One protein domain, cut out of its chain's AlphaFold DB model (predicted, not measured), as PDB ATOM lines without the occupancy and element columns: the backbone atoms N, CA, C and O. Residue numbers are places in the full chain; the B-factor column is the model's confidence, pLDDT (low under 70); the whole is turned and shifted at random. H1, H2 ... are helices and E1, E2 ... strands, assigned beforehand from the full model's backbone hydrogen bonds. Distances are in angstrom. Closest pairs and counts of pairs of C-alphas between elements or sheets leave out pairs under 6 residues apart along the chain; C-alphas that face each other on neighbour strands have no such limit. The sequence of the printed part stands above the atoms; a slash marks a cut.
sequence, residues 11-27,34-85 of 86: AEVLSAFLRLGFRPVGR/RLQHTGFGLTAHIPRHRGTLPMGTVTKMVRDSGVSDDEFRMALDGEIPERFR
ATOM      1  N   ALA A  11      20.504 -15.923  47.189       91.69
ATOM      2  CA  ALA A  11      19.939 -16.095  45.855       91.69
ATOM      3  C   ALA A  11      19.768 -17.576  45.476       91.69
ATOM      4  O   ALA A  11      18.725 -17.939  44.936       91.69
ATOM      5  N   GLU A  12      20.741 -18.432  45.792       92.94
ATOM      6  CA  GLU A  12      20.644 -19.879  45.550       92.94
ATOM      7  C   GLU A  12      19.550 -20.510  46.406       92.94
ATOM      8  O   GLU A  12      18.710 -21.243  45.886       92.94
ATOM      9  N   VAL A  13      19.495 -20.149  47.692       93.94
ATOM     10  CA  VAL A  13      18.428 -20.612  48.589       93.94
ATOM     11  C   VAL A  13      17.063 -20.161  48.066       93.94
ATOM     12  O   VAL A  13      16.148 -20.973  47.956       93.94
ATOM     13  N   LEU A  14      16.925 -18.888  47.679       94.31
ATOM     14  CA  LEU A  14      15.693 -18.376  47.079       94.31
ATOM     15  C   LEU A  14      15.306 -19.164  45.819       94.31
ATOM     16  O   LEU A  14      14.154 -19.567  45.689       94.31
ATOM     17  N   SER A  15      16.257 -19.397  44.916       94.19
ATOM     18  CA  SER A  15      16.039 -20.137  43.669       94.19
ATOM     19  C   SER A  15      15.538 -21.561  43.929       94.19
ATOM     20  O   SER A  15      14.554 -21.978  43.319       94.19
ATOM     21  N   ALA A  16      16.135 -22.274  44.890       95.25
ATOM     22  CA  ALA A  16      15.692 -23.610  45.282       95.25
ATOM     23  C   ALA A  16      14.231 -23.610  45.763       95.25
ATOM     24  O   ALA A  16      13.415 -24.376  45.256       95.25
ATOM     25  N   PHE A  17      13.849 -22.687  46.651       95.31
ATOM     26  CA  PHE A  17      12.453 -22.578  47.096       95.31
ATOM     27  C   PHE A  17      11.486 -22.233  45.954       95.31
ATOM     28  O   PHE A  17      10.384 -22.776  45.895       95.31
ATOM     29  N   LEU A  18      11.884 -21.365  45.019       94.81
ATOM     30  CA  LEU A  18      11.059 -21.035  43.852       94.81
ATOM     31  C   LEU A  18      10.854 -22.239  42.914       94.81
ATOM     32  O   LEU A  18       9.774 -22.363  42.331       94.81
ATOM     33  N   ARG A  19      11.861 -23.116  42.779       94.94
ATOM     34  CA  ARG A  19      11.765 -24.381  42.023       94.94
ATOM     35  C   ARG A  19      10.839 -25.385  42.691       94.94
ATOM     36  O   ARG A  19      10.080 -26.046  41.997       94.94
ATOM     37  N   LEU A  20      10.834 -25.424  44.022       94.94
ATOM     38  CA  LEU A  20       9.882 -26.205  44.814       94.94
ATOM     39  C   LEU A  20       8.450 -25.645  44.772       94.94
ATOM     40  O   LEU A  20       7.621 -26.069  45.559       94.94
ATOM     41  N   GLY A  21       8.149 -24.658  43.923       94.50
ATOM     42  CA  GLY A  21       6.798 -24.115  43.771       94.50
ATOM     43  C   GLY A  21       6.420 -23.039  44.790       94.50
ATOM     44  O   GLY A  21       5.301 -22.526  44.749       94.50
ATOM     45  N   PHE A  22       7.332 -22.623  45.678       95.69
ATOM     46  CA  PHE A  22       7.057 -21.483  46.547       95.69
ATOM     47  C   PHE A  22       6.957 -20.194  45.722       95.69
ATOM     48  O   PHE A  22       7.666 -19.988  44.730       95.69
ATOM     49  N   ARG A  23       6.085 -19.285  46.156       94.31
ATOM     50  CA  ARG A  23       5.862 -17.982  45.525       94.31
ATOM     51  C   ARG A  23       5.976 -16.852  46.548       94.31
ATOM     52  O   ARG A  23       5.585 -17.035  47.701       94.31
ATOM     53  N   PRO A  24       6.503 -15.676  46.170       92.94
ATOM     54  CA  PRO A  24       6.522 -14.521  47.060       92.94
ATOM     55  C   PRO A  24       5.101 -14.061  47.396       92.94
ATOM     56  O   PRO A  24       4.306 -13.814  46.497       92.94
ATOM     57  N   VAL A  25       4.806 -13.859  48.680       89.88
ATOM     58  CA  VAL A  25       3.497 -13.348  49.152       89.88
ATOM     59  C   VAL A  25       3.434 -11.815  49.249       89.88
ATOM     60  O   VAL A  25       2.522 -11.252  49.844       89.88
ATOM     61  N   GLY A  26       4.413 -11.118  48.662       80.12
ATOM     62  CA  GLY A  26       4.458  -9.655  48.567       80.12
ATOM     63  C   GLY A  26       5.761  -9.029  49.076       80.12
ATOM     64  O   GLY A  26       6.565  -9.649  49.779       80.12
ATOM     65  N   ARG A  27       5.985  -7.756  48.725       66.88
ATOM     66  CA  ARG A  27       7.132  -6.969  49.209       66.88
ATOM     67  C   ARG A  27       6.790  -6.297  50.538       66.88
ATOM     68  O   ARG A  27       6.487  -5.113  50.592       66.88
ATOM     69  N   ARG A  34       9.302 -13.325  52.225       93.50
ATOM     70  CA  ARG A  34       8.333 -14.320  52.670       93.50
ATOM     71  C   ARG A  34       7.799 -15.044  51.441       93.50
ATOM     72  O   ARG A  34       7.295 -14.399  50.518       93.50
ATOM     73  N   LEU A  35       7.930 -16.361  51.440       95.06
ATOM     74  CA  LEU A  35       7.462 -17.246  50.387       95.06
ATOM     75  C   LEU A  35       6.375 -18.167  50.939       95.06
ATOM     76  O   LEU A  35       6.423 -18.537  52.112       95.06
ATOM     77  N   GLN A  36       5.427 -18.554  50.093       95.44
ATOM     78  CA  GLN A  36       4.377 -19.510  50.421       95.44
ATOM     79  C   GLN A  36       4.224 -20.535  49.302       95.44
ATOM     80  O   GLN A  36       4.264 -20.183  48.124       95.44
ATOM     81  N   HIS A  37       4.033 -21.794  49.679       94.12
ATOM     82  CA  HIS A  37       3.687 -22.866  48.762       94.12
ATOM     83  C   HIS A  37       2.166 -23.041  48.711       94.12
ATOM     84  O   HIS A  37       1.544 -23.379  49.720       94.12
ATOM     85  N   THR A  38       1.557 -22.839  47.543       84.12
ATOM     86  CA  THR A  38       0.091 -22.865  47.380       84.12
ATOM     87  C   THR A  38      -0.508 -24.261  47.557       84.12
ATOM     88  O   THR A  38      -1.622 -24.372  48.054       84.12
ATOM     89  N   GLY A  39       0.235 -25.322  47.225       87.00
ATOM     90  CA  GLY A  39      -0.245 -26.706  47.339       87.00
ATOM     91  C   GLY A  39      -0.109 -27.346  48.726       87.00
ATOM     92  O   GLY A  39      -0.788 -28.321  49.010       87.00
ATOM     93  N   PHE A  40       0.748 -26.809  49.605       87.50
ATOM     94  CA  PHE A  40       1.102 -27.465  50.880       87.50
ATOM     95  C   PHE A  40       0.950 -26.558  52.105       87.50
ATOM     96  O   PHE A  40       1.222 -26.993  53.219       87.50
ATOM     97  N   GLY A  41       0.580 -25.286  51.921       88.12
ATOM     98  CA  GLY A  41       0.496 -24.319  53.020       88.12
ATOM     99  C   GLY A  41       1.838 -24.002  53.695       88.12
ATOM    100  O   GLY A  41       1.855 -23.324  54.718       88.12
ATOM    101  N   LEU A  42       2.960 -24.466  53.133       94.75
ATOM    102  CA  LEU A  42       4.304 -24.242  53.664       94.75
ATOM    103  C   LEU A  42       4.743 -22.794  53.458       94.75
ATOM    104  O   LEU A  42       4.366 -22.145  52.479       94.75
ATOM    105  N   THR A  43       5.597 -22.298  54.350       94.81
ATOM    106  CA  THR A  43       6.141 -20.939  54.266       94.81
ATOM    107  C   THR A  43       7.640 -20.922  54.491       94.81
ATOM    108  O   THR A  43       8.129 -21.607  55.377       94.81
ATOM    109  N   ALA A  44       8.359 -20.087  53.747       94.56
ATOM    110  CA  ALA A  44       9.795 -19.897  53.918       94.56
ATOM    111  C   ALA A  44      10.134 -18.410  54.071       94.56
ATOM    112  O   ALA A  44       9.495 -17.544  53.468       94.56
ATOM    113  N   HIS A  45      11.151 -18.113  54.880       93.31
ATOM    114  CA  HIS A  45      11.633 -16.757  55.137       93.31
ATOM    115  C   HIS A  45      13.102 -16.658  54.742       93.31
ATOM    116  O   HIS A  45      13.968 -17.132  55.467       93.31
ATOM    117  N   ILE A  46      13.379 -16.035  53.595       91.62
ATOM    118  CA  ILE A  46      14.734 -15.965  53.033       91.62
ATOM    119  C   ILE A  46      15.270 -14.536  53.153       91.62
ATOM    120  O   ILE A  46      14.608 -13.617  52.665       91.62
ATOM    121  N   PRO A  47      16.438 -14.292  53.768       90.94
ATOM    122  CA  PRO A  47      17.038 -12.960  53.820       90.94
ATOM    123  C   PRO A  47      17.218 -12.343  52.423       90.94
ATOM    124  O   PRO A  47      17.504 -13.043  51.455       90.94
ATOM    125  N   ARG A  48      17.058 -11.019  52.297       87.56
ATOM    126  CA  ARG A  48      17.250 -10.289  51.024       87.56
ATOM    127  C   ARG A  48      18.678  -9.798  50.796       87.56
ATOM    128  O   ARG A  48      18.974  -9.286  49.718       87.56
ATOM    129  N   HIS A  49      19.538  -9.863  51.810       80.56
ATOM    130  CA  HIS A  49      20.882  -9.308  51.705       80.56
ATOM    131  C   HIS A  49      21.751 -10.137  50.750       80.56
ATOM    132  O   HIS A  49      21.575 -11.344  50.592       80.56
ATOM    133  N   ARG A  50      22.713  -9.467  50.111       74.62
ATOM    134  CA  ARG A  50      23.734 -10.127  49.291       74.62
ATOM    135  C   ARG A  50      24.749 -10.797  50.217       74.62
ATOM    136  O   ARG A  50      25.079 -10.238  51.260       74.62
ATOM    137  N   GLY A  51      25.216 -11.984  49.850       83.25
ATOM    138  CA  GLY A  51      26.230 -12.725  50.602       83.25
ATOM    139  C   GLY A  51      25.889 -14.198  50.786       83.25
ATOM    140  O   GLY A  51      24.789 -14.649  50.454       83.25
ATOM    141  N   THR A  52      26.866 -14.929  51.312       89.38
ATOM    142  CA  THR A  52      26.713 -16.320  51.728       89.38
ATOM    143  C   THR A  52      25.991 -16.387  53.067       89.38
ATOM    144  O   THR A  52      26.144 -15.526  53.936       89.38
ATOM    145  N   LEU A  53      25.157 -17.404  53.222       89.06
ATOM    146  CA  LEU A  53      24.425 -17.674  54.444       89.06
ATOM    147  C   LEU A  53      25.199 -18.707  55.268       89.06
ATOM    148  O   LEU A  53      25.691 -19.692  54.710       89.06
ATOM    149  N   PRO A  54      25.309 -18.524  56.597       89.81
ATOM    150  CA  PRO A  54      25.893 -19.544  57.450       89.81
ATOM    151  C   PRO A  54      25.119 -20.854  57.306       89.81
ATOM    152  O   PRO A  54      23.887 -20.849  57.299       89.81
ATOM    153  N   MET A  55      25.837 -21.975  57.277       88.81
ATOM    154  CA  MET A  55      25.264 -23.314  57.109       88.81
ATOM    155  C   MET A  55      24.072 -23.566  58.046       88.81
ATOM    156  O   MET A  55      22.991 -23.935  57.599       88.81
ATOM    157  N   GLY A  56      24.235 -23.268  59.341       89.69
ATOM    158  CA  GLY A  56      23.169 -23.439  60.331       89.69
ATOM    159  C   GLY A  56      21.949 -22.543  60.093       89.69
ATOM    160  O   GLY A  56      20.840 -22.918  60.462       89.69
ATOM    161  N   THR A  57      22.125 -21.395  59.432       90.88
ATOM    162  CA  THR A  57      21.001 -20.538  59.027       90.88
ATOM    163  C   THR A  57      20.211 -21.213  57.912       90.88
ATOM    164  O   THR A  57      18.990 -21.276  58.003       90.88
ATOM    165  N   VAL A  58      20.892 -21.767  56.900       92.12
ATOM    166  CA  VAL A  58      20.244 -22.494  55.794       92.12
ATOM    167  C   VAL A  58      19.492 -23.714  56.310       92.12
ATOM    168  O   VAL A  58      18.297 -23.827  56.055       92.12
ATOM    169  N   THR A  59      20.141 -24.562  57.110       91.25
ATOM    170  CA  THR A  59      19.494 -25.739  57.709       91.25
ATOM    171  C   THR A  59      18.272 -25.352  58.539       91.25
ATOM    172  O   THR A  59      17.233 -26.001  58.454       91.25
ATOM    173  N   LYS A  60      18.354 -24.257  59.309       92.12
ATOM    174  CA  LYS A  60      17.203 -23.744  60.054       92.12
ATOM    175  C   LYS A  60      16.066 -23.308  59.125       92.12
ATOM    176  O   LYS A  60      14.933 -23.693  59.367       92.12
ATOM    177  N   MET A  61      16.352 -22.552  58.063       93.31
ATOM    178  CA  MET A  61      15.327 -22.116  57.102       93.31
ATOM    179  C   MET A  61      14.627 -23.292  56.415       93.31
ATOM    180  O   MET A  61      13.406 -23.273  56.288       93.31
ATOM    181  N   VAL A  62      15.384 -24.309  55.993       94.19
ATOM    182  CA  VAL A  62      14.837 -25.532  55.385       94.19
ATOM    183  C   VAL A  62      13.916 -26.238  56.378       94.19
ATOM    184  O   VAL A  62      12.736 -26.430  56.086       94.19
ATOM    185  N   ARG A  63      14.399 -26.484  57.600       93.81
ATOM    186  CA  ARG A  63      13.608 -27.107  58.666       93.81
ATOM    187  C   ARG A  63      12.332 -26.327  58.996       93.81
ATOM    188  O   ARG A  63      11.258 -26.922  59.041       93.81
ATOM    189  N   ASP A  64      12.436 -25.016  59.206       94.19
ATOM    190  CA  ASP A  64      11.301 -24.150  59.556       94.19
ATOM    191  C   ASP A  64      10.270 -24.074  58.415       94.19
ATOM    192  O   ASP A  64       9.092 -23.816  58.657       94.19
ATOM    193  N   SER A  65      10.694 -24.331  57.171       94.19
ATOM    194  CA  SER A  65       9.809 -24.349  56.004       94.19
ATOM    195  C   SER A  65       9.031 -25.649  55.799       94.19
ATOM    196  O   SER A  65       8.133 -25.681  54.960       94.19
ATOM    197  N   GLY A  66       9.356 -26.721  56.532       93.88
ATOM    198  CA  GLY A  66       8.744 -28.045  56.355       93.88
ATOM    199  C   GLY A  66       9.195 -28.802  55.096       93.88
ATOM    200  O   GLY A  66       8.578 -29.810  54.732       93.88
ATOM    201  N   VAL A  67      10.251 -28.315  54.438       94.25
ATOM    202  CA  VAL A  67      10.982 -29.001  53.364       94.25
ATOM    203  C   VAL A  67      12.071 -29.869  54.000       94.25
ATOM    204  O   VAL A  67      12.697 -29.454  54.977       94.25
ATOM    205  N   SER A  68      12.296 -31.074  53.483       93.25
ATOM    206  CA  SER A  68      13.390 -31.936  53.940       93.25
ATOM    207  C   SER A  68      14.738 -31.507  53.352       93.25
ATOM    208  O   SER A  68      14.807 -30.877  52.294       93.25
ATOM    209  N   ASP A  69      15.836 -31.879  54.014       92.19
ATOM    210  CA  ASP A  69      17.185 -31.597  53.507       92.19
ATOM    211  C   ASP A  69      17.404 -32.198  52.103       92.19
ATOM    212  O   ASP A  69      18.021 -31.556  51.252       92.19
ATOM    213  N   ASP A  70      16.853 -33.388  51.835       92.38
ATOM    214  CA  ASP A  70      16.941 -34.051  50.529       92.38
ATOM    215  C   ASP A  70      16.106 -33.349  49.454       92.38
ATOM    216  O   ASP A  70      16.596 -33.134  48.347       92.38
ATOM    217  N   GLU A  71      14.876 -32.933  49.776       94.38
ATOM    218  CA  GLU A  71      14.016 -32.173  48.859       94.38
ATOM    219  C   GLU A  71      14.678 -30.847  48.464       94.38
ATOM    220  O   GLU A  71      14.686 -30.457  47.293       94.38
ATOM    221  N   PHE A  72      15.268 -30.163  49.443       94.19
ATOM    222  CA  PHE A  72      15.988 -28.923  49.206       94.19
ATOM    223  C   PHE A  72      17.259 -29.146  48.377       94.19
ATOM    224  O   PHE A  72      17.545 -28.357  47.476       94.19
ATOM    225  N   ARG A  73      18.001 -30.231  48.633       91.94
ATOM    226  CA  ARG A  73      19.185 -30.599  47.847       91.94
ATOM    227  C   ARG A  73      18.829 -30.878  46.388       91.94
ATOM    228  O   ARG A  73      19.453 -30.304  45.506       91.94
ATOM    229  N   MET A  74      17.790 -31.672  46.134       93.50
ATOM    230  CA  MET A  74      17.291 -31.916  44.776       93.50
ATOM    231  C   MET A  74      16.981 -30.595  44.056       93.50
ATOM    232  O   MET A  74      17.417 -30.386  42.927       93.50
ATOM    233  N   ALA A  75      16.326 -29.646  44.734       93.31
ATOM    234  CA  ALA A  75      16.031 -28.333  44.157       93.31
ATOM    235  C   ALA A  75      17.275 -27.474  43.868       93.31
ATOM    236  O   ALA A  75      17.271 -26.694  42.904       93.31
ATOM    237  N   LEU A  76      18.336 -27.592  44.673       91.81
ATOM    238  CA  LEU A  76      19.632 -26.968  44.380       91.81
ATOM    239  C   LEU A  76      20.249 -27.557  43.109       91.81
ATOM    240  O   LEU A  76      20.667 -26.789  42.239       91.81
ATOM    241  N   ASP A  77      20.197 -28.883  42.974       91.88
ATOM    242  CA  ASP A  77      20.700 -29.647  41.824       91.88
ATOM    243  C   ASP A  77      19.836 -29.447  40.555       91.88
ATOM    244  O   ASP A  77      20.201 -29.873  39.461       91.88
ATOM    245  N   GLY A  78      18.712 -28.726  40.671       89.50
ATOM    246  CA  GLY A  78      17.805 -28.407  39.563       89.50
ATOM    247  C   GLY A  78      16.692 -29.433  39.352       89.50
ATOM    248  O   GLY A  78      15.918 -29.310  38.403       89.50
ATOM    249  N   GLU A  79      16.576 -30.409  40.244       93.00
ATOM    250  CA  GLU A  79      15.529 -31.418  40.243       93.00
ATOM    251  C   GLU A  79      14.302 -30.958  41.040       93.00
ATOM    252  O   GLU A  79      14.396 -30.207  42.011       93.00
ATOM    253  N   ILE A  80      13.121 -31.439  40.648       91.69
ATOM    254  CA  ILE A  80      11.878 -31.214  41.394       91.69
ATOM    255  C   ILE A  80      11.518 -32.527  42.103       91.69
ATOM    256  O   ILE A  80      11.228 -33.516  41.408       91.69
ATOM    257  N   PRO A  81      11.535 -32.567  43.452       91.62
ATOM    258  CA  PRO A  81      11.116 -33.740  44.210       91.62
ATOM    259  C   PRO A  81       9.669 -34.100  43.887       91.62
ATOM    260  O   PRO A  81       8.853 -33.213  43.652       91.62
ATOM    261  N   GLU A  82       9.341 -35.391  43.919       90.94
ATOM    262  CA  GLU A  82       8.015 -35.905  43.549       90.94
ATOM    263  C   GLU A  82       6.877 -35.198  44.291       90.94
ATOM    264  O   GLU A  82       5.896 -34.798  43.670       90.94
ATOM    265  N   ARG A  83       7.068 -34.924  45.587       90.31
ATOM    266  CA  ARG A  83       6.125 -34.160  46.411       90.31
ATOM    267  C   ARG A  83       5.739 -32.820  45.782       90.31
ATOM    268  O   ARG A  83       4.600 -32.410  45.913       90.31
ATOM    269  N   PHE A  84       6.657 -32.134  45.109       89.81
ATOM    270  CA  PHE A  84       6.440 -30.798  44.546       89.81
ATOM    271  C   PHE A  84       6.122 -30.808  43.041       89.81
ATOM    272  O   PHE A  84       6.050 -29.742  42.432       89.81
ATOM    273  N   ARG A  85       5.918 -31.985  42.429       86.19
ATOM    274  CA  ARG A  85       5.461 -32.124  41.037       86.19
ATOM    275  C   ARG A  85       3.934 -32.029  40.979       86.19
ATOM    276  O   ARG A  85       3.251 -33.041  40.851       86.19
TER     277      ARG A  85
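AT A GLANCE: This is residues 11 to 27 and 34 to 85 of the 86 residues of the protein "Addiction module toxin, HicA family" of Chloroflexi bacterium (UniProt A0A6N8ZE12). A small three-stranded sheet is a wall with two helices, H1 and H2, on one face and the other face bare; H1 runs slantwise over the strands, while H2 lies past them on the side of E3. The third helix, H3, lies on the side of H1 away from the sheet, making a corner with H2 at their link and packing on H1 at about a right angle. The printed part has 69 residues with three named helices and three named strands, in the order H1, E1, E2, E3, H2, H3; the sheet runs E1, E2, E3, antiparallel throughout, and the class is mixed, helices and strands. The whole is compact and rounded, with a radius of gyration of the C-alphas of 11.1 A and spans of 30 by 26 by 19 A.

HOW THE PARTS SIT: H1, residues 11 to 19, is on the sheet of E1, residues 22 to 24, E2, residues 34 to 37, and E3, residues 43 to 47, at a height over the sheet of 8.4 A. It is only just over E1, on which 3 of its C-alphas fall, and runs slantwise to the strands, at 42 degrees to E1 on the local plane. Its closest C-alphas to E3 are those of Leu 14 and Ile 46, 6.5 A apart. E1 and E2 are antiparallel neighbours, with N 23 and O 36 within hydrogen-bond range at 2.8 A. E2 and E3 form a hairpin, with N 35 and O 44 at 2.8 A and N 44 and O 35 at 3.0 A. H2, residues 55 to 65, is on the same face as H1, at a height over the sheet of 6.5 A, over none of the strands; its closest C-alphas to E3 are those of Ser 65 and Ala 44, 4.9 A apart. H1 and H2 are close but not clearly touching, with the C-alphas of Val 13 and Val 58 closest at 7.7 A, and run the same way at a shallow tilt of 25 degrees. H3, residues 69 to 76, touches H1, about perpendicular at 81 degrees, with the C-alphas of Ala 16 and Ala 75 closest at 4.9 A. H2 and H3 touch only at the corner by their link, about perpendicular at 78 degrees, with the C-alphas of Val 62 and Asp 69 closest at 6.8 A. H3 is not on the sheet. In H1, H2 and H3 every O i to N i+4 pair is within hydrogen-bond range.

IN THESE COORDINATES: H1 begins at C-alpha 11, (19.939, -16.095, 45.855), and measures 12.3 A from first to last C-alpha. E1 measures 7.0 A, E2 10.5 A and E3 13.5 A. H2 measures 15.5 A from C-alpha 55, (25.264, -23.314, 57.109). H3 measures 10.5 A and ends at C-alpha 76, (19.632, -26.968, 44.380).

THE WHOLE: The two C-alphas farthest apart are those of Arg 50 and Glu 82, at 30.7 A. Residues 28 to 33 are not printed, and C-alphas 27 and 34 are 8.2 A apart across this cut. Of the links that are printed whole, none is long. The mean pLDDT of the printed part is 91.2, and residue 27 alone is under 70.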